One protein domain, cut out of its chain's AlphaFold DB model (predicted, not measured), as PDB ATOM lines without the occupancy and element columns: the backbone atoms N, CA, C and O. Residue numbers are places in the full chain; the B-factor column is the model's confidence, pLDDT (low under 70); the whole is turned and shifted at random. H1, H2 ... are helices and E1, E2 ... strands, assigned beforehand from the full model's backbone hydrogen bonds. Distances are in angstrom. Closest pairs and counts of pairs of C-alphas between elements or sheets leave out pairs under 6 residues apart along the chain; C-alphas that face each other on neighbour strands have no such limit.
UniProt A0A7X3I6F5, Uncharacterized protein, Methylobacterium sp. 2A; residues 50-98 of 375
ATOM      1  N   GLU A  50      95.194 285.636 227.505       82.06
ATOM      2  CA  GLU A  50      95.787 285.193 228.765       82.06
ATOM      3  C   GLU A  50      95.986 283.677 228.732       82.06
ATOM      4  O   GLU A  50      95.189 282.942 228.136       82.06
ATOM      5  N   ILE A  51      97.047 283.204 229.382       80.38
ATOM      6  CA  ILE A  51      97.232 281.775 229.626       80.38
ATOM      7  C   ILE A  51      96.154 281.345 230.633       80.38
ATOM      8  O   ILE A  51      96.053 281.968 231.692       80.38
ATOM      9  N   PRO A  52      95.337 280.317 230.333       82.50
ATOM     10  CA  PRO A  52      94.347 279.816 231.280       82.50
ATOM     11  C   PRO A  52      94.991 279.425 232.614       82.50
ATOM     12  O   PRO A  52      96.091 278.872 232.633       82.50
ATOM     13  N   ALA A  53      94.306 279.685 233.728       77.50
ATOM     14  CA  ALA A  53      94.782 279.272 235.045       77.50
ATOM     15  C   ALA A  53      95.059 277.754 235.070       77.50
ATOM     16  O   ALA A  53      94.253 276.969 234.573       77.50
ATOM     17  N   GLY A  54      96.210 277.347 235.617       76.50
ATOM     18  CA  GLY A  54      96.649 275.942 235.649       76.50
ATOM     19  C   GLY A  54      97.311 275.432 234.363       76.50
ATOM     20  O   GLY A  54      97.660 274.254 234.279       76.50
ATOM     21  N   HIS A  55      97.497 276.290 233.355       83.25
ATOM     22  CA  HIS A  55      98.242 275.951 232.148       83.25
ATOM     23  C   HIS A  55      99.641 276.578 232.143       83.25
ATOM     24  O   HIS A  55      99.835 277.721 232.545       83.25
ATOM     25  N   VAL A  56     100.607 275.855 231.575       82.38
ATOM     26  CA  VAL A  56     101.966 276.335 231.284       82.38
ATOM     27  C   VAL A  56     102.210 276.391 229.778       82.38
ATOM     28  O   VAL A  56     101.606 275.639 229.001       82.38
ATOM     29  N   VAL A  57     103.109 277.274 229.332       85.50
ATOM     30  CA  VAL A  57     103.493 277.369 227.915       85.50
ATOM     31  C   VAL A  57     104.254 276.107 227.507       85.50
ATOM     32  O   VAL A  57     105.338 275.821 228.003       85.50
ATOM     33  N   LYS A  58     103.684 275.352 226.566       85.94
ATOM     34  CA  LYS A  58     104.305 274.182 225.930       85.94
ATOM     35  C   LYS A  58     105.245 274.595 224.797       85.94
ATOM     36  O   LYS A  58     106.222 273.907 224.526       85.94
ATOM     37  N   GLY A  59     104.927 275.682 224.099       86.62
ATOM     38  CA  GLY A  59     105.762 276.195 223.021       86.62
ATOM     39  C   GLY A  59     105.161 277.413 222.335       86.62
ATOM     40  O   GLY A  59     103.951 277.630 222.372       86.62
ATOM     41  N   VAL A  60     106.023 278.183 221.678       91.00
ATOM     42  CA  VAL A  60     105.652 279.393 220.941       91.00
ATOM     43  C   VAL A  60     105.992 279.186 219.468       91.00
ATOM     44  O   VAL A  60     107.091 278.756 219.128       91.00
ATOM     45  N   SER A  61     105.040 279.448 218.579       91.19
ATOM     46  CA  SER A  61     105.272 279.473 217.131       91.19
ATOM     47  C   SER A  61     105.080 280.901 216.636       91.19
ATOM     48  O   SER A  61     104.051 281.499 216.919       91.19
ATOM     49  N   GLN A  62     106.060 281.452 215.921       93.88
ATOM     50  CA  GLN A  62     106.026 282.834 215.437       93.88
ATOM     51  C   GLN A  62     106.050 282.860 213.911       93.88
ATOM     52  O   GLN A  62     106.937 282.268 213.296       93.88
ATOM     53  N   LEU A  63     105.106 283.579 213.308       90.00
ATOM     54  CA  LEU A  63     105.183 283.985 211.911       90.00
ATOM     55  C   LEU A  63     106.017 285.263 211.830       90.00
ATOM     56  O   LEU A  63     105.773 286.213 212.578       90.00
ATOM     57  N   ARG A  64     106.998 285.285 210.928       89.94
ATOM     58  CA  ARG A  64     107.882 286.433 210.706       89.94
ATOM     59  C   ARG A  64     107.780 286.910 209.263       89.94
ATOM     60  O   ARG A  64     107.535 286.106 208.367       89.94
ATOM     61  N   ASP A  65     107.951 288.209 209.047       87.19
ATOM     62  CA  ASP A  65     108.056 288.773 207.701       87.19
ATOM     63  C   ASP A  65     109.462 288.595 207.097       87.19
ATOM     64  O   ASP A  65     110.373 288.063 207.733       87.19
ATOM     65  N   ALA A  66     109.648 289.068 205.861       79.81
ATOM     66  CA  ALA A  66     110.919 288.994 205.138       79.81
ATOM     67  C   ALA A  66     112.084 289.748 205.821       79.81
ATOM     68  O   ALA A  66     113.238 289.528 205.466       79.81
ATOM     69  N   MET A  67     111.798 290.613 206.800       79.12
ATOM     70  CA  MET A  67     112.785 291.356 207.590       79.12
ATOM     71  C   MET A  67     112.939 290.783 209.010       79.12
ATOM     72  O   MET A  67     113.624 291.371 209.844       79.12
ATOM     73  N   GLY A  68     112.307 289.642 209.306       80.62
ATOM     74  CA  GLY A  68     112.413 288.933 210.580       80.62
ATOM     75  C   GLY A  68     111.496 289.444 211.697       80.62
ATOM     76  O   GLY A  68     111.584 288.935 212.821       80.62
ATOM     77  N   ARG A  69     110.605 290.406 211.422       82.62
ATOM     78  CA  ARG A  69     109.671 290.966 212.415       82.62
ATOM     79  C   ARG A  69     108.511 290.004 212.648       82.62
ATOM     80  O   ARG A  69     107.956 289.476 211.688       82.62
ATOM     81  N   VAL A  70     108.130 289.789 213.908       86.06
ATOM     82  CA  VAL A  70     107.007 288.908 214.270       86.06
ATOM     83  C   VAL A  70     105.691 289.562 213.850       86.06
ATOM     84  O   VAL A  70     105.368 290.661 214.294       86.06
ATOM     85  N   THR A  71     104.938 288.889 212.986       85.12
ATOM     86  CA  THR A  71     103.629 289.340 212.492       85.12
ATOM     87  C   THR A  71     102.476 288.604 213.162       85.12
ATOM     88  O   THR A  71     101.377 289.152 213.257       85.12
ATOM     89  N   GLN A  72     102.720 287.387 213.650       86.50
ATOM     90  CA  GLN A  72     101.759 286.597 214.411       86.50
ATOM     91  C   GLN A  72     102.481 285.639 215.359       86.50
ATOM     92  O   GLN A  72     103.564 285.148 215.050       86.50
ATOM     93  N   GLU A  73     101.862 285.349 216.499       87.38
ATOM     94  CA  GLU A  73     102.368 284.398 217.481       87.38
ATOM     95  C   GLU A  73     101.251 283.449 217.929       87.38
ATOM     96  O   GLU A  73     100.126 283.873 218.193       87.38
ATOM     97  N   TRP A  74     101.571 282.160 218.019       88.75
ATOM     98  CA  TRP A  74     100.732 281.135 218.627       88.75
ATOM     99  C   TRP A  74     101.415 280.618 219.889       88.75
ATOM    100  O   TRP A  74     102.428 279.916 219.812       88.75
ATOM    101  N   VAL A  75     100.826 280.926 221.042       88.38
ATOM    102  CA  VAL A  75     101.229 280.375 222.338       88.38
ATOM    103  C   VAL A  75     100.441 279.091 222.577       88.38
ATOM    104  O   VAL A  75      99.227 279.111 222.765       88.38
ATOM    105  N   LYS A  76     101.126 277.948 222.533       89.06
ATOM    106  CA  LYS A  76     100.542 276.635 222.825       89.06
ATOM    107  C   LYS A  76     100.717 276.371 224.309       89.06
ATOM    108  O   LYS A  76     101.846 276.401 224.798       89.06
ATOM    109  N   THR A  77      99.635 276.076 225.014       88.62
ATOM    110  CA  THR A  77      99.671 275.772 226.448       88.62
ATOM    111  C   THR A  77      99.238 274.330 226.706       88.62
ATOM    112  O   THR A  77      98.638 273.685 225.845       88.62
ATOM    113  N   ARG A  78      99.592 273.794 227.872       84.31
ATOM    114  CA  ARG A  78      99.088 272.515 228.392       84.31
ATOM    115  C   ARG A  78      98.797 272.674 229.877       84.31
ATOM    116  O   ARG A  78      99.459 273.491 230.510       84.31
ATOM    117  N   GLU A  79      97.886 271.879 230.419       81.19
ATOM    118  CA  GLU A  79      97.757 271.739 231.872       81.19
ATOM    119  C   GLU A  79      99.102 271.296 232.467       81.19
ATOM    120  O   GLU A  79      99.790 270.431 231.910       81.19
ATOM    121  N   GLY A  80      99.521 271.936 233.555       71.56
ATOM    122  CA  GLY A  80     100.786 271.623 234.206       71.56
ATOM    123  C   GLY A  80     101.167 272.628 235.285       71.56
ATOM    124  O   GLY A  80     100.631 273.729 235.348       71.56
ATOM    125  N   VAL A  81     102.112 272.226 236.130       67.75
ATOM    126  CA  VAL A  81     102.654 273.040 237.225       67.75
ATOM    127  C   VAL A  81     103.891 273.791 236.721       67.75
ATOM    128  O   VAL A  81     104.681 273.217 235.962       67.75
ATOM    129  N   ASP A  82     104.068 275.061 237.104       69.44
ATOM    130  CA  ASP A  82     105.306 275.794 236.814       69.44
ATOM    131  C   ASP A  82     106.482 275.048 237.475       69.44
ATOM    132  O   ASP A  82     106.405 274.706 238.658       69.44
ATOM    133  N   PRO A  83     107.584 274.770 236.759       63.28
ATOM    134  CA  PRO A  83     108.761 274.135 237.346       63.28
ATOM    135  C   PRO A  83     109.273 274.811 238.630       63.28
ATOM    136  O   PRO A  83     109.817 274.129 239.495       63.28
ATOM    137  N   ARG A  84     109.099 276.130 238.779       68.31
ATOM    138  CA  ARG A  84     109.455 276.865 240.004       68.31
ATOM    139  C   ARG A  84     108.544 276.498 241.167       68.31
ATOM    140  O   ARG A  84     109.048 276.265 242.261       68.31
ATOM    141  N   ASP A  85     107.247 276.364 240.916       66.81
ATOM    142  CA  ASP A  85     106.276 275.942 241.927       66.81
ATOM    143  C   ASP A  85     106.541 274.498 242.368       66.81
ATOM    144  O   ASP A  85     106.406 274.178 243.544       66.81
ATOM    145  N   VAL A  86     107.001 273.632 241.454       62.56
ATOM    146  CA  VAL A  86     107.450 272.272 241.799       62.56
ATOM    147  C   VAL A  86     108.681 272.312 242.706       62.56
ATOM    148  O   VAL A  86     108.727 271.590 243.697       62.56
ATOM    149  N   VAL A  87     109.674 273.157 242.408       65.56
ATOM    150  CA  VAL A  87     110.879 273.298 243.246       65.56
ATOM    151  C   VAL A  87     110.536 273.831 244.636       65.56
ATOM    152  O   VAL A  87     111.034 273.295 245.624       65.56
ATOM    153  N   GLU A  88     109.686 274.851 244.733       65.88
ATOM    154  CA  GLU A  88     109.263 275.394 246.028       65.88
ATOM    155  C   GLU A  88     108.381 274.404 246.801       65.88
ATOM    156  O   GLU A  88     108.577 274.232 248.001       65.88
ATOM    157  N   ALA A  89     107.498 273.662 246.126       60.22
ATOM    158  CA  ALA A  89     106.726 272.587 246.747       60.22
ATOM    159  C   ALA A  89     107.622 271.452 247.263       60.22
ATOM    160  O   ALA A  89     107.386 270.940 248.353       60.22
ATOM    161  N   ILE A  90     108.674 271.083 246.521       63.97
ATOM    162  CA  ILE A  90     109.679 270.114 246.975       63.97
ATOM    163  C   ILE A  90     110.397 270.655 248.215       63.97
ATOM    164  O   ILE A  90     110.447 269.963 249.226       63.97
ATOM    165  N   LYS A  91     110.911 271.891 248.188       64.94
ATOM    166  CA  LYS A  91     111.580 272.498 249.354       64.94
ATOM    167  C   LYS A  91     110.677 272.513 250.587       64.94
ATOM    168  O   LYS A  91     111.121 272.079 251.643       64.94
ATOM    169  N   ALA A  92     109.429 272.949 250.433       68.69
ATOM    170  CA  ALA A  92     108.442 272.973 251.508       68.69
ATOM    171  C   ALA A  92     108.111 271.561 252.021       68.69
ATOM    172  O   ALA A  92     107.998 271.351 253.221       68.69
ATOM    173  N   ALA A  93     108.017 270.565 251.134       59.53
ATOM    174  CA  ALA A  93     107.778 269.174 251.525       59.53
ATOM    175  C   ALA A  93     108.937 268.562 252.335       59.53
ATOM    176  O   ALA A  93     108.719 267.633 253.109       59.53
ATOM    177  N   PHE A  94     110.158 269.079 252.167       61.31
ATOM    178  CA  PHE A  94     111.332 268.683 252.948       61.31
ATOM    179  C   PHE A  94     111.603 269.600 254.154       61.31
ATOM    180  O   PHE A  94     112.490 269.302 254.960       61.31
ATOM    181  N   GLU A  95     110.845 270.688 254.321       55.62
ATOM    182  CA  GLU A  95     110.951 271.586 255.467       55.62
ATOM    183  C   GLU A  95     110.475 270.860 256.736       55.62
ATOM    184  O   GLU A  95     109.336 270.415 256.838       55.62
ATOM    185  N   GLY A  96     111.379 270.672 257.702       50.59
ATOM    186  CA  GLY A  96     111.080 269.932 258.935       50.59
ATOM    187  C   GLY A  96     111.094 268.404 258.803       50.59
ATOM    188  O   GLY A  96     110.696 267.720 259.743       50.59
ATOM    189  N   TYR A  97     111.571 267.835 257.687       56.03
ATOM    190  CA  TYR A  97     111.769 266.385 257.594       56.03
ATOM    191  C   TYR A  97     112.891 265.923 258.547       56.03
ATOM    192  O   TYR A  97     114.085 266.055 258.265       56.03
ATOM    193  N   GLU A  98     112.490 265.358 259.688       54.88
ATOM    194  CA  GLU A  98     113.390 264.846 260.732       54.88
ATOM    195  C   GLU A  98     113.787 263.374 260.554       54.88
ATOM    196  O   GLU A  98     114.556 262.856 261.366       54.88
TER     197      GLU A  98
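What this domain is: This is residues 50 to 98 of the 375 residues of an uncharacterized protein of Methylobacterium sp. 2A (UniProt A0A7X3I6F5). A long two-stranded hairpin, E1 and E2, makes one end of a rod, and one helix, H1, continues the length beyond it; residues 84 to 98 stick out from the hairpin. The 49 printed residues hold two named strands and one named helix in the order E1, E2, H1, the strands antiparallel, the class mixed. The whole is extended, with a radius of gyration of the C-alphas of 17.4 A and spans of 61 by 20 by 13 A.

How they stand to each other: Look first at E1, residues 55 to 64, and E2, residues 70 to 79, a hairpin of antiparallel strands at 161 degrees. C-alphas 55 and 79 face each other at 4.2 A. N 61 and O 74 are within hydrogen-bond range at 2.9 A, as are N 74 and O 61 at 2.8 A. E1 bends by 55 degrees at Lys 58. H1, residues 83 to 94, is apart from E1; every O i to N i+4 pair in H1 is within hydrogen-bond range.

Where its parts are: Find C-alpha 55 at (98.242, 275.951, 232.148); from there E1 runs 25.7 A. E2 runs 26.3 A. H1 runs 16.7 A to C-alpha 94 at (111.332, 268.683, 252.948).

The domain as a whole: The C-alphas of Ala 66 and Glu 98, the two farthest apart, are 60.7 A apart. The printed part has no cut, and both links are tight. Residues 81 to 98 have pLDDT under 70.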